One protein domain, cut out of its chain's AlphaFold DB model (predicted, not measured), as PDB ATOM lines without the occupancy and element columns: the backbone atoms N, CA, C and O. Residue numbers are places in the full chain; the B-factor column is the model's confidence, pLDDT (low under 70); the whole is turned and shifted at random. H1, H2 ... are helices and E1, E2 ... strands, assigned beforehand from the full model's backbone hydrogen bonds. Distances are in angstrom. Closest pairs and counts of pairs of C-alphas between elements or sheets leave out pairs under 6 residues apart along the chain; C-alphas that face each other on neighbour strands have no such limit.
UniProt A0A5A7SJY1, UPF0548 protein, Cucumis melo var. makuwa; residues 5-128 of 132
ATOM      1  N   ASN A   5      81.868  -4.117 283.401       65.69
ATOM      2  CA  ASN A   5      83.176  -4.280 282.767       65.69
ATOM      3  C   ASN A   5      84.222  -4.842 283.739       65.69
ATOM      4  O   ASN A   5      85.238  -5.368 283.299       65.69
ATOM      5  N   ARG A   6      83.962  -4.766 285.052       68.88
ATOM      6  CA  ARG A   6      84.791  -5.388 286.093       68.88
ATOM      7  C   ARG A   6      84.350  -6.811 286.440       68.88
ATOM      8  O   ARG A   6      85.071  -7.491 287.164       68.88
ATOM      9  N   ALA A   7      83.194  -7.266 285.947       76.44
ATOM     10  CA  ALA A   7      82.722  -8.617 286.212       76.44
ATOM     11  C   ALA A   7      83.633  -9.636 285.519       76.44
ATOM     12  O   ALA A   7      83.858  -9.570 284.300       76.44
ATOM     13  N   GLY A   8      84.144 -10.572 286.318       80.69
ATOM     14  CA  GLY A   8      85.096 -11.590 285.896       80.69
ATOM     15  C   GLY A   8      84.463 -12.678 285.026       80.69
ATOM     16  O   GLY A   8      83.498 -12.458 284.290       80.69
ATOM     17  N   SER A   9      85.028 -13.880 285.097       89.50
ATOM     18  CA  SER A   9      84.445 -15.059 284.445       89.50
ATOM     19  C   SER A   9      83.230 -15.591 285.223       89.50
ATOM     20  O   SER A   9      82.873 -15.051 286.272       89.50
ATOM     21  N   PHE A  10      82.567 -16.635 284.718       91.19
ATOM     22  CA  PHE A  10      81.490 -17.307 285.453       91.19
ATOM     23  C   PHE A  10      81.967 -17.773 286.838       91.19
ATOM     24  O   PHE A  10      83.087 -18.261 286.981       91.19
ATOM     25  N   ASN A  11      81.110 -17.655 287.854       90.44
ATOM     26  CA  ASN A  11      81.425 -18.096 289.221       90.44
ATOM     27  C   ASN A  11      81.263 -19.616 289.434       90.44
ATOM     28  O   ASN A  11      81.392 -20.093 290.555       90.44
ATOM     29  N   TYR A  12      81.004 -20.373 288.366       90.25
ATOM     30  CA  TYR A  12      80.866 -21.826 288.368       90.25
ATOM     31  C   TYR A  12      81.622 -22.463 287.190       90.25
ATOM     32  O   TYR A  12      82.009 -21.795 286.219       90.25
ATOM     33  N   SER A  13      81.842 -23.778 287.285       90.31
ATOM     34  CA  SER A  13      82.628 -24.546 286.312       90.31
ATOM     35  C   SER A  13      82.063 -24.460 284.890       90.31
ATOM     36  O   SER A  13      80.849 -24.461 284.675       90.31
ATOM     37  N   SER A  14      82.952 -24.438 283.894       90.88
ATOM     38  CA  SER A  14      82.581 -24.414 282.477       90.88
ATOM     39  C   SER A  14      81.685 -25.576 282.059       90.88
ATOM     40  O   SER A  14      80.857 -25.380 281.173       90.88
ATOM     41  N   LYS A  15      81.778 -26.730 282.736       90.19
ATOM     42  CA  LYS A  15      80.964 -27.922 282.448       90.19
ATOM     43  C   LYS A  15      79.454 -27.706 282.613       90.19
ATOM     44  O   LYS A  15      78.677 -28.419 281.995       90.19
ATOM     45  N   PHE A  16      79.033 -26.710 283.399       89.19
ATOM     46  CA  PHE A  16      77.612 -26.423 283.646       89.19
ATOM     47  C   PHE A  16      77.069 -25.235 282.847       89.19
ATOM     48  O   PHE A  16      75.883 -24.909 282.940       89.19
ATOM     49  N   ARG A  17      77.913 -24.541 282.077       91.69
ATOM     50  CA  ARG A  17      77.489 -23.353 281.328       91.69
ATOM     51  C   ARG A  17      76.486 -23.769 280.260       91.69
ATOM     52  O   ARG A  17      76.826 -24.479 279.323       91.69
ATOM     53  N   GLY A  18      75.249 -23.305 280.415       89.38
ATOM     54  CA  GLY A  18      74.174 -23.585 279.468       89.38
ATOM     55  C   GLY A  18      73.539 -24.960 279.644       89.38
ATOM     56  O   GLY A  18      72.722 -25.333 278.811       89.38
ATOM     57  N   ALA A  19      73.836 -25.684 280.732       89.06
ATOM     58  CA  ALA A  19      73.190 -26.963 281.029       89.06
ATOM     59  C   ALA A  19      71.654 -26.843 280.989       89.06
ATOM     60  O   ALA A  19      70.974 -27.697 280.429       89.06
ATOM     61  N   THR A  20      71.111 -25.713 281.456       89.38
ATOM     62  CA  THR A  20      69.668 -25.427 281.476       89.38
ATOM     63  C   THR A  20      69.032 -25.199 280.098       89.38
ATOM     64  O   THR A  20      67.822 -24.994 280.022       89.38
ATOM     65  N   ALA A  21      69.808 -25.210 279.007       89.38
ATOM     66  CA  ALA A  21      69.270 -25.161 277.646       89.38
ATOM     67  C   ALA A  21      68.484 -26.429 277.288       89.38
ATOM     68  O   ALA A  21      67.615 -26.388 276.413       89.38
ATOM     69  N   ASN A  22      68.780 -27.541 277.965       85.75
ATOM     70  CA  ASN A  22      68.053 -28.789 277.802       85.75
ATOM     71  C   ASN A  22      66.634 -28.689 278.393       85.75
ATOM     72  O   ASN A  22      66.409 -27.954 279.357       85.75
ATOM     73  N   PRO A  23      65.656 -29.439 277.851       82.25
ATOM     74  CA  PRO A  23      64.319 -29.512 278.429       82.25
ATOM     75  C   PRO A  23      64.351 -29.935 279.902       82.25
ATOM     76  O   PRO A  23      65.165 -30.767 280.300       82.25
ATOM     77  N   SER A  24      63.417 -29.422 280.705       78.81
ATOM     78  CA  SER A  24      63.359 -29.724 282.142       78.81
ATOM     79  C   SER A  24      63.194 -31.207 282.460       78.81
ATOM     80  O   SER A  24      63.747 -31.657 283.457       78.81
ATOM     81  N   SER A  25      62.512 -31.977 281.606       80.62
ATOM     82  CA  SER A  25      62.431 -33.436 281.733       80.62
ATOM     83  C   SER A  25      63.812 -34.091 281.660       80.62
ATOM     84  O   SER A  25      64.152 -34.900 282.514       80.62
ATOM     85  N   CYS A  26      64.648 -33.670 280.705       81.00
ATOM     86  CA  CYS A  26      66.014 -34.172 280.568       81.00
ATOM     87  C   CYS A  26      66.882 -33.775 281.770       81.00
ATOM     88  O   CYS A  26      67.700 -34.565 282.220       81.00
ATOM     89  N   LEU A  27      66.685 -32.570 282.313       81.50
ATOM     90  CA  LEU A  27      67.437 -32.084 283.476       81.50
ATOM     91  C   LEU A  27      67.053 -32.775 284.786       81.50
ATOM     92  O   LEU A  27      67.894 -32.903 285.665       81.50
ATOM     93  N   GLN A  28      65.794 -33.194 284.938       78.50
ATOM     94  CA  GLN A  28      65.348 -33.946 286.115       78.50
ATOM     95  C   GLN A  28      65.881 -35.383 286.114       78.50
ATOM     96  O   GLN A  28      66.157 -35.937 287.176       78.50
ATOM     97  N   GLU A  29      66.031 -35.979 284.931       77.31
ATOM     98  CA  GLU A  29      66.629 -37.306 284.760       77.31
ATOM     99  C   GLU A  29      68.164 -37.271 284.872       77.31
ATOM    100  O   GLU A  29      68.778 -38.253 285.297       77.31
ATOM    101  N   ASP A  30      68.787 -36.132 284.544       76.25
ATOM    102  CA  ASP A  30      70.224 -35.907 284.677       76.25
ATOM    103  C   ASP A  30      70.637 -35.756 286.150       76.25
ATOM    104  O   ASP A  30      70.721 -34.664 286.724       76.25
ATOM    105  N   LYS A  31      70.959 -36.896 286.767       73.44
ATOM    106  CA  LYS A  31      71.499 -36.941 288.131       73.44
ATOM    107  C   LYS A  31      72.811 -36.166 288.272       73.44
ATOM    108  O   LYS A  31      73.119 -35.771 289.395       73.44
ATOM    109  N   GLY A  32      73.551 -35.906 287.192       78.31
ATOM    110  CA  GLY A  32      74.855 -35.247 287.233       78.31
ATOM    111  C   GLY A  32      74.793 -33.840 287.824       78.31
ATOM    112  O   GLY A  32      75.617 -33.489 288.661       78.31
ATOM    113  N   ILE A  33      73.769 -33.054 287.479       80.94
ATOM    114  CA  ILE A  33      73.596 -31.696 288.024       80.94
ATOM    115  C   ILE A  33      73.280 -31.750 289.527       80.94
ATOM    116  O   ILE A  33      73.864 -31.006 290.315       80.94
ATOM    117  N   SER A  34      72.400 -32.668 289.938       80.25
ATOM    118  CA  SER A  34      72.023 -32.829 291.351       80.25
ATOM    119  C   SER A  34      73.160 -33.377 292.223       80.25
ATOM    120  O   SER A  34      73.345 -32.923 293.350       80.25
ATOM    121  N   GLN A  35      73.964 -34.309 291.698       85.38
ATOM    122  CA  GLN A  35      75.119 -34.889 292.393       85.38
ATOM    123  C   GLN A  35      76.223 -33.861 292.646       85.38
ATOM    124  O   GLN A  35      76.987 -33.992 293.596       85.38
ATOM    125  N   GLU A  36      76.275 -32.813 291.832       87.62
ATOM    126  CA  GLU A  36      77.220 -31.704 291.962       87.62
ATOM    127  C   GLU A  36      76.690 -30.587 292.883       87.62
ATOM    128  O   GLU A  36      77.295 -29.522 292.988       87.62
ATOM    129  N   GLY A  37      75.564 -30.829 293.566       86.94
ATOM    130  CA  GLY A  37      75.016 -29.957 294.606       86.94
ATOM    131  C   GLY A  37      74.057 -28.875 294.110       86.94
ATOM    132  O   GLY A  37      73.630 -28.037 294.906       86.94
ATOM    133  N   PHE A  38      73.688 -28.867 292.826       87.06
ATOM    134  CA  PHE A  38      72.697 -27.918 292.318       87.06
ATOM    135  C   PHE A  38      71.273 -28.365 292.649       87.06
ATOM    136  O   PHE A  38      70.884 -29.512 292.426       87.06
ATOM    137  N   LEU A  39      70.456 -27.413 293.100       87.62
ATOM    138  CA  LEU A  39      69.016 -27.593 293.242       87.62
ATOM    139  C   LEU A  39      68.323 -27.154 291.949       87.62
ATOM    140  O   LEU A  39      68.411 -25.991 291.549       87.62
ATOM    141  N   LEU A  40      67.623 -28.081 291.295       86.81
ATOM    142  CA  LEU A  40      66.863 -27.783 290.086       86.81
ATOM    143  C   LEU A  40      65.482 -27.234 290.455       86.81
ATOM    144  O   LEU A  40      64.657 -27.939 291.029       86.81
ATOM    145  N   ASN A  41      65.213 -25.988 290.067       88.38
ATOM    146  CA  ASN A  41      63.892 -25.382 290.187       88.38
ATOM    147  C   ASN A  41      63.237 -25.244 288.807       88.38
ATOM    148  O   ASN A  41      63.861 -24.764 287.861       88.38
ATOM    149  N   HIS A  42      61.967 -25.631 288.694       87.69
ATOM    150  CA  HIS A  42      61.205 -25.518 287.454       87.69
ATOM    151  C   HIS A  42      59.754 -25.134 287.743       87.69
ATOM    152  O   HIS A  42      59.007 -25.894 288.355       87.69
ATOM    153  N   ALA A  43      59.341 -23.978 287.227       89.75
ATOM    154  CA  ALA A  43      57.967 -23.499 287.277       89.75
ATOM    155  C   ALA A  43      57.496 -23.118 285.870       89.75
ATOM    156  O   ALA A  43      58.258 -22.575 285.067       89.75
ATOM    157  N   ARG A  44      56.225 -23.393 285.568       89.88
ATOM    158  CA  ARG A  44      55.589 -23.003 284.307       89.88
ATOM    159  C   ARG A  44      54.182 -22.508 284.586       89.88
ATOM    160  O   ARG A  44      53.412 -23.179 285.260       89.88
ATOM    161  N   ILE A  45      53.855 -21.358 284.014       91.44
ATOM    162  CA  ILE A  45      52.539 -20.734 284.130       91.44
ATOM    163  C   ILE A  45      52.056 -20.408 282.717       91.44
ATOM    164  O   ILE A  45      52.822 -19.904 281.893       91.44
ATOM    165  N   LEU A  46      50.794 -20.726 282.422       93.50
ATOM    166  CA  LEU A  46      50.158 -20.354 281.162       93.50
ATOM    167  C   LEU A  46      49.732 -18.884 281.233       93.50
ATOM    168  O   LEU A  46      48.854 -18.533 282.012       93.50
ATOM    169  N   VAL A  47      50.343 -18.038 280.406       91.19
ATOM    170  CA  VAL A  47      50.009 -16.603 280.311       91.19
ATOM    171  C   VAL A  47      49.029 -16.284 279.174       91.19
ATOM    172  O   VAL A  47      48.534 -15.167 279.080       91.19
ATOM    173  N   GLY A  48      48.755 -17.260 278.304       94.12
ATOM    174  CA  GLY A  48      47.816 -17.168 277.187       94.12
ATOM    175  C   GLY A  48      48.196 -18.106 276.036       94.12
ATOM    176  O   GLY A  48      49.112 -18.921 276.162       94.12
ATOM    177  N   SER A  49      47.501 -17.987 274.905       93.25
ATOM    178  CA  SER A  49      47.647 -18.876 273.744       93.25
ATOM    179  C   SER A  49      47.612 -18.120 272.412       93.25
ATOM    180  O   SER A  49      47.138 -16.987 272.341       93.25
ATOM    181  N   GLY A  50      48.100 -18.759 271.345       92.50
ATOM    182  CA  GLY A  50      48.098 -18.212 269.985       92.50
ATOM    183  C   GLY A  50      49.368 -17.440 269.608       92.50
ATOM    184  O   GLY A  50      50.197 -17.100 270.454       92.50
ATOM    185  N   VAL A  51      49.518 -17.180 268.306       91.62
ATOM    186  CA  VAL A  51      50.713 -16.547 267.713       91.62
ATOM    187  C   VAL A  51      50.931 -15.134 268.252       91.62
ATOM    188  O   VAL A  51      52.058 -14.761 268.564       91.62
ATOM    189  N   GLU A  52      49.859 -14.362 268.428       93.81
ATOM    190  CA  GLU A  52      49.957 -13.003 268.964       93.81
ATOM    191  C   GLU A  52      50.498 -12.997 270.401       93.81
ATOM    192  O   GLU A  52      51.415 -12.238 270.719       93.81
ATOM    193  N   THR A  53      49.981 -13.882 271.259       94.50
ATOM    194  CA  THR A  53      50.477 -14.046 272.632       94.50
ATOM    195  C   THR A  53      51.938 -14.486 272.641       94.50
ATOM    196  O   THR A  53      52.724 -13.972 273.436       94.50
ATOM    197  N   TYR A  54      52.325 -15.393 271.737       93.25
ATOM    198  CA  TYR A  54      53.716 -15.822 271.584       93.25
ATOM    199  C   TYR A  54      54.641 -14.646 271.234       93.25
ATOM    200  O   TYR A  54      55.638 -14.431 271.921       93.25
ATOM    201  N   GLU A  55      54.302 -13.847 270.219       94.25
ATOM    202  CA  GLU A  55      55.125 -12.707 269.798       94.25
ATOM    203  C   GLU A  55      55.192 -11.615 270.879       94.25
ATOM    204  O   GLU A  55      56.263 -11.059 271.141       94.25
ATOM    205  N   LYS A  56      54.079 -11.341 271.576       95.44
ATOM    206  CA  LYS A  56      54.064 -10.430 272.734       95.44
ATOM    207  C   LYS A  56      54.940 -10.953 273.873       95.44
ATOM    208  O   LYS A  56      55.721 -10.187 274.435       95.44
ATOM    209  N   GLY A  57      54.855 -12.245 274.185       94.81
ATOM    210  CA  GLY A  57      55.673 -12.897 275.210       94.81
ATOM    211  C   GLY A  57      57.163 -12.856 274.874       94.81
ATOM    212  O   GLY A  57      57.974 -12.467 275.713       94.81
ATOM    213  N   LYS A  58      57.525 -13.160 273.623       94.62
ATOM    214  CA  LYS A  58      58.901 -13.049 273.126       94.62
ATOM    215  C   LYS A  58      59.435 -11.624 273.283       94.62
ATOM    216  O   LYS A  58      60.492 -11.436 273.880       94.62
ATOM    217  N   LYS A  59      58.686 -10.616 272.825       95.06
ATOM    218  CA  LYS A  59      59.067  -9.201 272.984       95.06
ATOM    219  C   LYS A  59      59.201  -8.802 274.454       95.06
ATOM    220  O   LYS A  59      60.124  -8.078 274.806       95.06
ATOM    221  N   ALA A  60      58.313  -9.278 275.327       94.31
ATOM    222  CA  ALA A  60      58.389  -9.004 276.761       94.31
ATOM    223  C   ALA A  60      59.666  -9.582 277.397       94.31
ATOM    224  O   ALA A  60      60.293  -8.918 278.222       94.31
ATOM    225  N   LEU A  61      60.077 -10.787 276.987       94.25
ATOM    226  CA  LEU A  61      61.340 -11.396 277.405       94.25
ATOM    227  C   LEU A  61      62.551 -10.606 276.892       94.25
ATOM    228  O   LEU A  61      63.441 -10.299 277.681       94.25
ATOM    229  N   GLN A  62      62.548 -10.228 275.611       94.44
ATOM    230  CA  GLN A  62      63.626  -9.454 274.982       94.44
ATOM    231  C   GLN A  62      63.782  -8.042 275.568       94.44
ATOM    232  O   GLN A  62      64.893  -7.534 275.635       94.44
ATOM    233  N   ASN A  63      62.685  -7.445 276.038       93.88
ATOM    234  CA  ASN A  63      62.663  -6.126 276.675       93.88
ATOM    235  C   ASN A  63      62.720  -6.197 278.212       93.88
ATOM    236  O   ASN A  63      62.315  -5.247 278.882       93.88
ATOM    237  N   TRP A  64      63.140  -7.332 278.784       93.25
ATOM    238  CA  TRP A  64      63.350  -7.514 280.229       93.25
ATOM    239  C   TRP A  64      62.124  -7.249 281.119       93.25
ATOM    240  O   TRP A  64      62.250  -7.014 282.319       93.25
ATOM    241  N   ARG A  65      60.902  -7.341 280.577       91.69
ATOM    242  CA  ARG A  65      59.662  -7.014 281.308       91.69
ATOM    243  C   ARG A  65      59.386  -7.931 282.498       91.69
ATOM    244  O   ARG A  65      58.685  -7.521 283.414       91.69
ATOM    245  N   HIS A  66      59.948  -9.137 282.501       88.94
ATOM    246  CA  HIS A  66      59.867 -10.080 283.621       88.94
ATOM    247  C   HIS A  66      60.652  -9.612 284.859       88.94
ATOM    248  O   HIS A  66      60.336 -10.044 285.961       88.94
ATOM    249  N   PHE A  67      61.613  -8.694 284.697       87.12
ATOM    250  CA  PHE A  67      62.258  -7.997 285.810       87.12
ATOM    251  C   PHE A  67      61.518  -6.734 286.240       87.12
ATOM    252  O   PHE A  67      61.898  -6.164 287.245       87.12
ATOM    253  N   GLY A  68      60.456  -6.306 285.544       76.12
ATOM    254  CA  GLY A  68      59.668  -5.104 285.859       76.12
ATOM    255  C   GLY A  68      58.808  -5.214 287.124       76.12
ATOM    256  O   GLY A  68      57.714  -4.661 287.181       76.12
ATOM    257  N   LEU A  69      59.275  -5.962 288.118       71.44
ATOM    258  CA  LEU A  69      58.772  -5.933 289.477       71.44
ATOM    259  C   LEU A  69      59.429  -4.706 290.119       71.44
ATOM    260  O   LEU A  69      60.635  -4.567 290.004       71.44
ATOM    261  N   ASN A  70      58.690  -3.808 290.779       77.12
ATOM    262  CA  ASN A  70      59.190  -2.506 291.288       77.12
ATOM    263  C   ASN A  70      60.451  -2.549 292.192       77.12
ATOM    264  O   ASN A  70      60.935  -1.508 292.637       77.12
ATOM    265  N   TRP A  71      60.953  -3.742 292.499       82.12
ATOM    266  CA  TRP A  71      62.137  -4.029 293.290       82.12
ATOM    267  C   TRP A  71      63.322  -4.574 292.471       82.12
ATOM    268  O   TRP A  71      64.377  -4.778 293.051       82.12
ATOM    269  N   ALA A  72      63.212  -4.805 291.160       86.94
ATOM    270  CA  ALA A  72      64.334  -5.210 290.312       86.94
ATOM    271  C   ALA A  72      64.266  -4.540 288.934       86.94
ATOM    272  O   ALA A  72      63.203  -4.122 288.487       86.94
ATOM    273  N   PHE A  73      65.401  -4.409 288.248       87.06
ATOM    274  CA  PHE A  73      65.421  -4.025 286.838       87.06
ATOM    275  C   PHE A  73      66.707  -4.467 286.136       87.06
ATOM    276  O   PHE A  73      67.735  -4.730 286.763       87.06
ATOM    277  N   VAL A  74      66.630  -4.510 284.808       89.56
ATOM    278  CA  VAL A  74      67.759  -4.631 283.880       89.56
ATOM    279  C   VAL A  74      67.672  -3.449 282.917       89.56
ATOM    280  O   VAL A  74      66.575  -2.966 282.630       89.56
ATOM    281  N   ASP A  75      68.812  -2.961 282.432       87.00
ATOM    282  CA  ASP A  75      68.837  -1.934 281.389       87.00
ATOM    283  C   ASP A  75      68.139  -2.461 280.124       87.00
ATOM    284  O   ASP A  75      68.583  -3.442 279.521       87.00
ATOM    285  N   SER A  76      67.046  -1.807 279.722       86.00
ATOM    286  CA  SER A  76      66.215  -2.210 278.583       86.00
ATOM    287  C   SER A  76      66.935  -2.120 277.238       86.00
ATOM    288  O   SER A  76      66.487  -2.745 276.280       86.00
ATOM    289  N   SER A  77      68.048  -1.386 277.161       88.69
ATOM    290  CA  SER A  77      68.911  -1.347 275.977       88.69
ATOM    291  C   SER A  77      69.781  -2.599 275.822       88.69
ATOM    292  O   SER A  77      70.366  -2.808 274.761       88.69
ATOM    293  N   THR A  78      69.854  -3.457 276.850       91.50
ATOM    294  CA  THR A  78      70.655  -4.685 276.819       91.50
ATOM    295  C   THR A  78      70.056  -5.684 275.826       91.50
ATOM    296  O   THR A  78      68.938  -6.162 276.040       91.50
ATOM    297  N   PRO A  79      70.787  -6.083 274.773       93.69
ATOM    298  CA  PRO A  79      70.273  -7.053 273.820       93.69
ATOM    299  C   PRO A  79      70.307  -8.484 274.377       93.69
ATOM    300  O   PRO A  79      71.270  -8.901 275.023       93.69
ATOM    301  N   VAL A  80      69.278  -9.280 274.066       94.12
ATOM    302  CA  VAL A  80      69.224 -10.708 274.425       94.12
ATOM    303  C   VAL A  80      69.979 -11.544 273.386       94.12
ATOM    304  O   VAL A  80      69.376 -12.150 272.500       94.12
ATOM    305  N   HIS A  81      71.312 -11.563 273.487       94.31
ATOM    306  CA  HIS A  81      72.204 -12.361 272.635       94.31
ATOM    307  C   HIS A  81      73.260 -13.121 273.453       94.31
ATOM    308  O   HIS A  81      73.725 -12.597 274.466       94.31
ATOM    309  N   PRO A  82      73.679 -14.332 273.029       94.75
ATOM    310  CA  PRO A  82      74.737 -15.073 273.713       94.75
ATOM    311  C   PRO A  82      76.024 -14.249 273.834       94.75
ATOM    312  O   PRO A  82      76.427 -13.569 272.894       94.75
ATOM    313  N   GLY A  83      76.673 -14.307 274.995       93.12
ATOM    314  CA  GLY A  83      77.894 -13.552 275.282       93.12
ATOM    315  C   GLY A  83      77.665 -12.155 275.858       93.12
ATOM    316  O   GLY A  83      78.572 -11.613 276.488       93.12
ATOM    317  N   VAL A  84      76.462 -11.589 275.723       93.69
ATOM    318  CA  VAL A  84      76.145 -10.271 276.286       93.69
ATOM    319  C   VAL A  84      76.123 -10.352 277.808       93.69
ATOM    320  O   VAL A  84      75.425 -11.185 278.395       93.69
ATOM    321  N   LYS A  85      76.895  -9.474 278.450       92.62
ATOM    322  CA  LYS A  85      76.868  -9.278 279.898       92.62
ATOM    323  C   LYS A  85      75.788  -8.256 280.247       92.62
ATOM    324  O   LYS A  85      75.687  -7.227 279.586       92.62
ATOM    325  N   PHE A  86      75.022  -8.517 281.299       91.19
ATOM    326  CA  PHE A  86      74.063  -7.572 281.877       91.19
ATOM    327  C   PHE A  86      74.067  -7.635 283.412       91.19
ATOM    328  O   PHE A  86      74.591  -8.580 283.999       91.19
ATOM    329  N   CYS A  87      73.517  -6.616 284.068       89.62
ATOM    330  CA  CYS A  87      73.349  -6.616 285.518       89.62
ATOM    331  C   CYS A  87      71.865  -6.591 285.863       89.62
ATOM    332  O   CYS A  87      71.120  -5.788 285.302       89.62
ATOM    333  N   VAL A  88      71.468  -7.426 286.820       88.06
ATOM    334  CA  VAL A  88      70.192  -7.269 287.517       88.06
ATOM    335  C   VAL A  88      70.454  -6.401 288.741       88.06
ATOM    336  O   VAL A  88      71.290  -6.743 289.579       88.06
ATOM    337  N   CYS A  89      69.764  -5.269 288.822       86.00
ATOM    338  CA  CYS A  89      69.801  -4.379 289.975       86.00
ATOM    339  C   CYS A  89      68.559  -4.641 290.820       86.00
ATOM    340  O   CYS A  89      67.451  -4.408 290.339       86.00
ATOM    341  N   ALA A  90      68.736  -5.102 292.056       82.25
ATOM    342  CA  ALA A  90      67.644  -5.286 293.004       82.25
ATOM    343  C   ALA A  90      67.642  -4.151 294.041       82.25
ATOM    344  O   ALA A  90      68.666  -3.828 294.647       82.25
ATOM    345  N   LYS A  91      66.478  -3.529 294.221       72.12
ATOM    346  CA  LYS A  91      66.171  -2.561 295.266       72.12
ATOM    347  C   LYS A  91      65.751  -3.328 296.515       72.12
ATOM    348  O   LYS A  91      64.578  -3.660 296.680       72.12
ATOM    349  N   GLU A  92      66.709  -3.591 297.388       64.31
ATOM    350  CA  GLU A  92      66.428  -4.035 298.749       64.31
ATOM    351  C   GLU A  92      66.486  -2.846 299.721       64.31
ATOM    352  O   GLU A  92      66.828  -1.725 299.346       64.31
ATOM    353  N   PHE A  93      66.089  -3.070 300.975       61.28
ATOM    354  CA  PHE A  93      66.174  -2.081 302.062       61.28
ATOM    355  C   PHE A  93      67.636  -1.698 302.404       61.28
ATOM    356  O   PHE A  93      67.883  -0.687 303.055       61.28
ATOM    357  N   LEU A  94      68.600  -2.492 301.927       55.50
ATOM    358  CA  LEU A  94      70.051  -2.300 301.993       55.50
ATOM    359  C   LEU A  94      70.581  -1.730 300.657       55.50
ATOM    360  O   LEU A  94      69.854  -1.765 299.661       55.50
ATOM    361  N   PRO A  95      71.805  -1.165 300.593       65.69
ATOM    362  CA  PRO A  95      72.301  -0.560 299.359       65.69
ATOM    363  C   PRO A  95      72.275  -1.563 298.183       65.69
ATOM    364  O   PRO A  95      72.438  -2.765 298.364       65.69
ATOM    365  N   TRP A  96      71.990  -1.049 296.980       66.50
ATOM    366  CA  TRP A  96      71.643  -1.804 295.764       66.50
ATOM    367  C   TRP A  96      72.474  -3.071 295.535       66.50
ATOM    368  O   TRP A  96      73.668  -2.989 295.254       66.50
ATOM    369  N   VAL A  97      71.828  -4.239 295.525       76.25
ATOM    370  CA  VAL A  97      72.501  -5.484 295.138       76.25
ATOM    371  C   VAL A  97      72.601  -5.528 293.617       76.25
ATOM    372  O   VAL A  97      71.591  -5.482 292.905       76.25
ATOM    373  N   VAL A  98      73.834  -5.607 293.114       84.00
ATOM    374  CA  VAL A  98      74.117  -5.737 291.683       84.00
ATOM    375  C   VAL A  98      74.580  -7.157 291.397       84.00
ATOM    376  O   VAL A  98      75.643  -7.585 291.846       84.00
ATOM    377  N   LEU A  99      73.793  -7.872 290.599       87.81
ATOM    378  CA  LEU A  99      74.089  -9.230 290.167       87.81
ATOM    379  C   LEU A  99      74.595  -9.178 288.721       87.81
ATOM    380  O   LEU A  99      73.791  -8.935 287.816       87.81
ATOM    381  N   PRO A 100      75.902  -9.373 288.464       91.06
ATOM    382  CA  PRO A 100      76.420  -9.451 287.107       91.06
ATOM    383  C   PRO A 100      76.153 -10.839 286.512       91.06
ATOM    384  O   PRO A 100      76.521 -11.869 287.084       91.06
ATOM    385  N   LEU A 101      75.523 -10.871 285.344       92.81
ATOM    386  CA  LEU A 101      75.209 -12.083 284.597       92.81
ATOM    387  C   LEU A 101      75.696 -11.969 283.150       92.81
ATOM    388  O   LEU A 101      75.937 -10.884 282.621       92.81
ATOM    389  N   GLN A 102      75.822 -13.113 282.488       94.31
ATOM    390  CA  GLN A 102      76.071 -13.207 281.055       94.31
ATOM    391  C   GLN A 102      75.070 -14.162 280.422       94.31
ATOM    392  O   GLN A 102      74.824 -15.248 280.946       94.31
ATOM    393  N   ILE A 103      74.511 -13.776 279.279       95.50
ATOM    394  CA  ILE A 103      73.634 -14.647 278.495       95.50
ATOM    395  C   ILE A 103      74.474 -15.788 277.921       95.50
ATOM    396  O   ILE A 103      75.465 -15.559 277.227       95.50
ATOM    397  N   VAL A 104      74.087 -17.023 278.227       95.94
ATOM    398  CA  VAL A 104      74.834 -18.226 277.838       95.94
ATOM    399  C   VAL A 104      74.286 -18.820 276.548       95.94
ATOM    400  O   VAL A 104      75.056 -19.256 275.701       95.94
ATOM    401  N   TYR A 105      72.965 -18.807 276.378       94.81
ATOM    402  CA  TYR A 105      72.310 -19.308 275.176       94.81
ATOM    403  C   TYR A 105      71.022 -18.542 274.893       94.81
ATOM    404  O   TYR A 105      70.378 -18.011 275.800       94.81
ATOM    405  N   VAL A 106      70.638 -18.544 273.620       95.56
ATOM    406  CA  VAL A 106      69.336 -18.102 273.126       95.56
ATOM    407  C   VAL A 106      68.892 -19.148 272.113       95.56
ATOM    408  O   VAL A 106      69.570 -19.363 271.114       95.56
ATOM    409  N   ASN A 107      67.770 -19.805 272.381       92.50
ATOM    410  CA  ASN A 107      67.196 -20.831 271.527       92.50
ATOM    411  C   ASN A 107      65.872 -20.318 270.964       92.50
ATOM    412  O   ASN A 107      64.935 -20.034 271.714       92.50
ATOM    413  N   GLU A 108      65.779 -20.251 269.641       90.94
ATOM    414  CA  GLU A 108      64.533 -19.987 268.929       90.94
ATOM    415  C   GLU A 108      64.250 -21.147 267.980       90.94
ATOM    416  O   GLU A 108      65.002 -21.403 267.044       90.94
ATOM    417  N   ASN A 109      63.159 -21.864 268.233       86.69
ATOM    418  CA  ASN A 109      62.713 -22.957 267.387       86.69
ATOM    419  C   ASN A 109      61.372 -22.587 266.756       86.69
ATOM    420  O   ASN A 109      60.380 -22.382 267.458       86.69
ATOM    421  N   ARG A 110      61.354 -22.509 265.426       79.25
ATOM    422  CA  ARG A 110      60.156 -22.314 264.604       79.25
ATOM    423  C   ARG A 110      59.906 -23.597 263.821       79.25
ATOM    424  O   ARG A 110      60.154 -23.653 262.621       79.25
ATOM    425  N   ASN A 111      59.470 -24.655 264.503       73.75
ATOM    426  CA  ASN A 111      59.147 -25.899 263.819       73.75
ATOM    427  C   ASN A 111      57.707 -25.840 263.302       73.75
ATOM    428  O   ASN A 111      56.757 -26.173 264.018       73.75
ATOM    429  N   THR A 112      57.566 -25.418 262.047       61.59
ATOM    430  CA  THR A 112      56.288 -25.362 261.326       61.59
ATOM    431  C   THR A 112      55.630 -26.739 261.223       61.59
ATOM    432  O   THR A 112      54.419 -26.843 261.379       61.59
ATOM    433  N   ASN A 113      56.420 -27.810 261.077       62.03
ATOM    434  CA  ASN A 113      55.918 -29.181 260.922       62.03
ATOM    435  C   ASN A 113      55.359 -29.781 262.222       62.03
ATOM    436  O   ASN A 113      54.527 -30.681 262.173       62.03
ATOM    437  N   LYS A 114      55.810 -29.308 263.391       62.94
ATOM    438  CA  LYS A 114      55.340 -29.779 264.710       62.94
ATOM    439  C   LYS A 114      54.371 -28.809 265.393       62.94
ATOM    440  O   LYS A 114      54.013 -29.043 266.546       62.94
ATOM    441  N   GLY A 115      53.990 -27.714 264.726       64.81
ATOM    442  CA  GLY A 115      53.066 -26.705 265.259       64.81
ATOM    443  C   GLY A 115      53.546 -26.031 266.551       64.81
ATOM    444  O   GLY A 115      52.730 -25.552 267.336       64.81
ATOM    445  N   ARG A 116      54.859 -26.031 266.821       75.12
ATOM    446  CA  ARG A 116      55.427 -25.522 268.078       75.12
ATOM    447  C   ARG A 116      56.492 -24.482 267.788       75.12
ATOM    448  O   ARG A 116      57.561 -24.799 267.266       75.12
ATOM    449  N   THR A 117      56.196 -23.258 268.206       87.12
ATOM    450  CA  THR A 117      57.163 -22.167 268.259       87.12
ATOM    451  C   THR A 117      57.616 -21.975 269.700       87.12
ATOM    452  O   THR A 117      56.793 -21.929 270.615       87.12
ATOM    453  N   CYS A 118      58.925 -21.892 269.921       89.56
ATOM    454  CA  CYS A 118      59.503 -21.699 271.242       89.56
ATOM    455  C   CYS A 118      60.651 -20.696 271.170       89.56
ATOM    456  O   CYS A 118      61.515 -20.794 270.299       89.56
ATOM    457  N   PHE A 119      60.665 -19.769 272.119       93.12
ATOM    458  CA  PHE A 119      61.784 -18.882 272.382       93.12
ATOM    459  C   PHE A 119      62.200 -19.063 273.837       93.12
ATOM    460  O   PHE A 119      61.355 -19.058 274.733       93.12
ATOM    461  N   SER A 120      63.493 -19.232 274.073       93.12
ATOM    462  CA  SER A 120      64.065 -19.321 275.413       93.12
ATOM    463  C   SER A 120      65.472 -18.748 275.414       93.12
ATOM    464  O   SER A 120      66.172 -18.784 274.407       93.12
ATOM    465  N   PHE A 121      65.896 -18.226 276.553       94.81
ATOM    466  CA  PHE A 121      67.283 -17.856 276.780       94.81
ATOM    467  C   PHE A 121      67.636 -18.155 278.229       94.81
ATOM    468  O   PHE A 121      66.756 -18.233 279.088       94.81
ATOM    469  N   GLY A 122      68.923 -18.337 278.486       94.06
ATOM    470  CA  GLY A 122      69.442 -18.555 279.826       94.06
ATOM    471  C   GLY A 122      70.671 -17.703 280.066       94.06
ATOM    472  O   GLY A 122      71.411 -17.364 279.139       94.06
ATOM    473  N   SER A 123      70.887 -17.355 281.326       94.25
ATOM    474  CA  SER A 123      72.039 -16.576 281.762       94.25
ATOM    475  C   SER A 123      72.747 -17.266 282.918       94.25
ATOM    476  O   SER A 123      72.173 -18.101 283.612       94.25
ATOM    477  N   GLY A 124      74.026 -16.947 283.082       93.25
ATOM    478  CA  GLY A 124      74.866 -17.454 284.153       93.25
ATOM    479  C   GLY A 124      75.476 -16.316 284.950       93.25
ATOM    480  O   GLY A 124      75.800 -15.269 284.395       93.25
ATOM    481  N   THR A 125      75.651 -16.543 286.243       92.12
ATOM    482  CA  THR A 125      76.255 -15.593 287.173       92.12
ATOM    483  C   THR A 125      77.754 -15.437 286.939       92.12
ATOM    484  O   THR A 125      78.493 -16.413 286.776       92.12
ATOM    485  N   LEU A 126      78.208 -14.186 286.928       91.19
ATOM    486  CA  LEU A 126      79.616 -13.819 286.852       91.19
ATOM    487  C   LEU A 126      80.186 -13.558 288.250       91.19
ATOM    488  O   LEU A 126      79.469 -13.255 289.207       91.19
ATOM    489  N   GLN A 127      81.508 -13.658 288.358       85.44
ATOM    490  CA  GLN A 127      82.255 -13.195 289.523       85.44
ATOM    491  C   GLN A 127      82.149 -11.670 289.659       85.44
ATOM    492  O   GLN A 127      82.113 -10.949 288.659       85.44
ATOM    493  N   GLY A 128      82.156 -11.186 290.903       74.56
ATOM    494  CA  GLY A 128      82.022  -9.762 291.215       74.56
ATOM    495  C   GLY A 128      80.628  -9.363 291.694       74.56
ATOM    496  O   GLY A 128      80.176  -8.270 291.365       74.56
TER     497      GLY A 128
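This is residues 5 to 128 of the 132 residues of the protein "UPF0548 protein" of Cucumis melo var. makuwa (UniProt A0A5A7SJY1). A long, twisted ribbon of two antiparallel strands, E2 and E3, runs through the middle of the domain, with the short strand E1 beside the first part of E2, where E2 bends. Helix H3 lies over E3 on one side of this ribbon, and two small helices, H1 and H2, lie well away on the other side between long loops, while residues 111 to 116, at the turn of the E2 and E3 hairpin, stick out at one end. The printed part has 124 residues, with three named helices and then three named strands along the chain, H1 H2 H3 E1 E2 E3; the sheet has the order E1, E2, E3 and is antiparallel throughout. The class is mixed, helices and strands, with under half of the residues, 54 of 124, in named elements. The whole is only just compact, close to loose, with a radius of gyration of the C-alphas of 16.1 A and spans of 47 by 36 by 26 A.

Strand E2, residues 97 to 111, is the longest strand and measures 39.7 A from first to last C-alpha; C-alpha 97 is at (72.501, -5.484, 295.138). It bends by 57 degrees at residue 100. Strand E3, residues 116 to 125, measures 30.0 A and ends with C-alpha 125 at (76.255, -15.593, 287.173). Strand E1, residues 85 to 90, measures 16.5 A. Helix H3, residues 51 to 62, measures 16.4 A. The short helices are H1, residues 24 to 29, which begins with C-alpha 24 at (63.359, -29.724, 282.142), and H2, residues 31 to 35.

The strands form a meander, each strand the antiparallel neighbour of the one before, and E1 and E2, like E2 and E3, are a hairpin. E2 is the inner strand, and E1 and E3 are the edge strands. The directions of E2 and E3 stand at 157 degrees; their C-alphas 108 and 119 face each other at 4.5 A, and N 107 and O 120, at 2.8 A, are within hydrogen-bond range, as are N 118 and O 109, at 2.9 A. The directions of E1 and E2 stand at 122 degrees, and N 88 and O 99, at 2.9 A, are within hydrogen-bond range. Residues 72 to 73 also pair, antiparallel, with residues 89 to 90 of E1. H3 is on the sheet, over E3, with the C-alphas of Lys 58 and Phe 119 the closest at 6.5 A. Its height over the sheet is 9.1 A, from a local plane only just supported by 6 C-alphas of the sheet. On the local plane it stands at 11 degrees to E3 and runs along the strands. H1 and H2 are not on the sheet; they are close but not clearly touching, the C-alphas of Leu 27 and Ile 33 being the closest at 7.7 A. H3 is apart from both H1 and H2. In H1, H2 and H3 every O i to N i+4 pair is within hydrogen-bond range.

The two C-alphas farthest apart, those of Leu 94 and Asn 113, are 51.1 A apart, while the first and last printed C-alphas, of Asn 5 and Gly 128, are 10.1 A apart. The printed part has no cut. The links from H2 to H3, 15 residues, and from H3 to E1, 22 residues, are long, and residues 5 to 23 hold no named element. The mean pLDDT of the printed part is 86.0; it is under 70 at residues 5 to 6, 92 to 96 and 112 to 115.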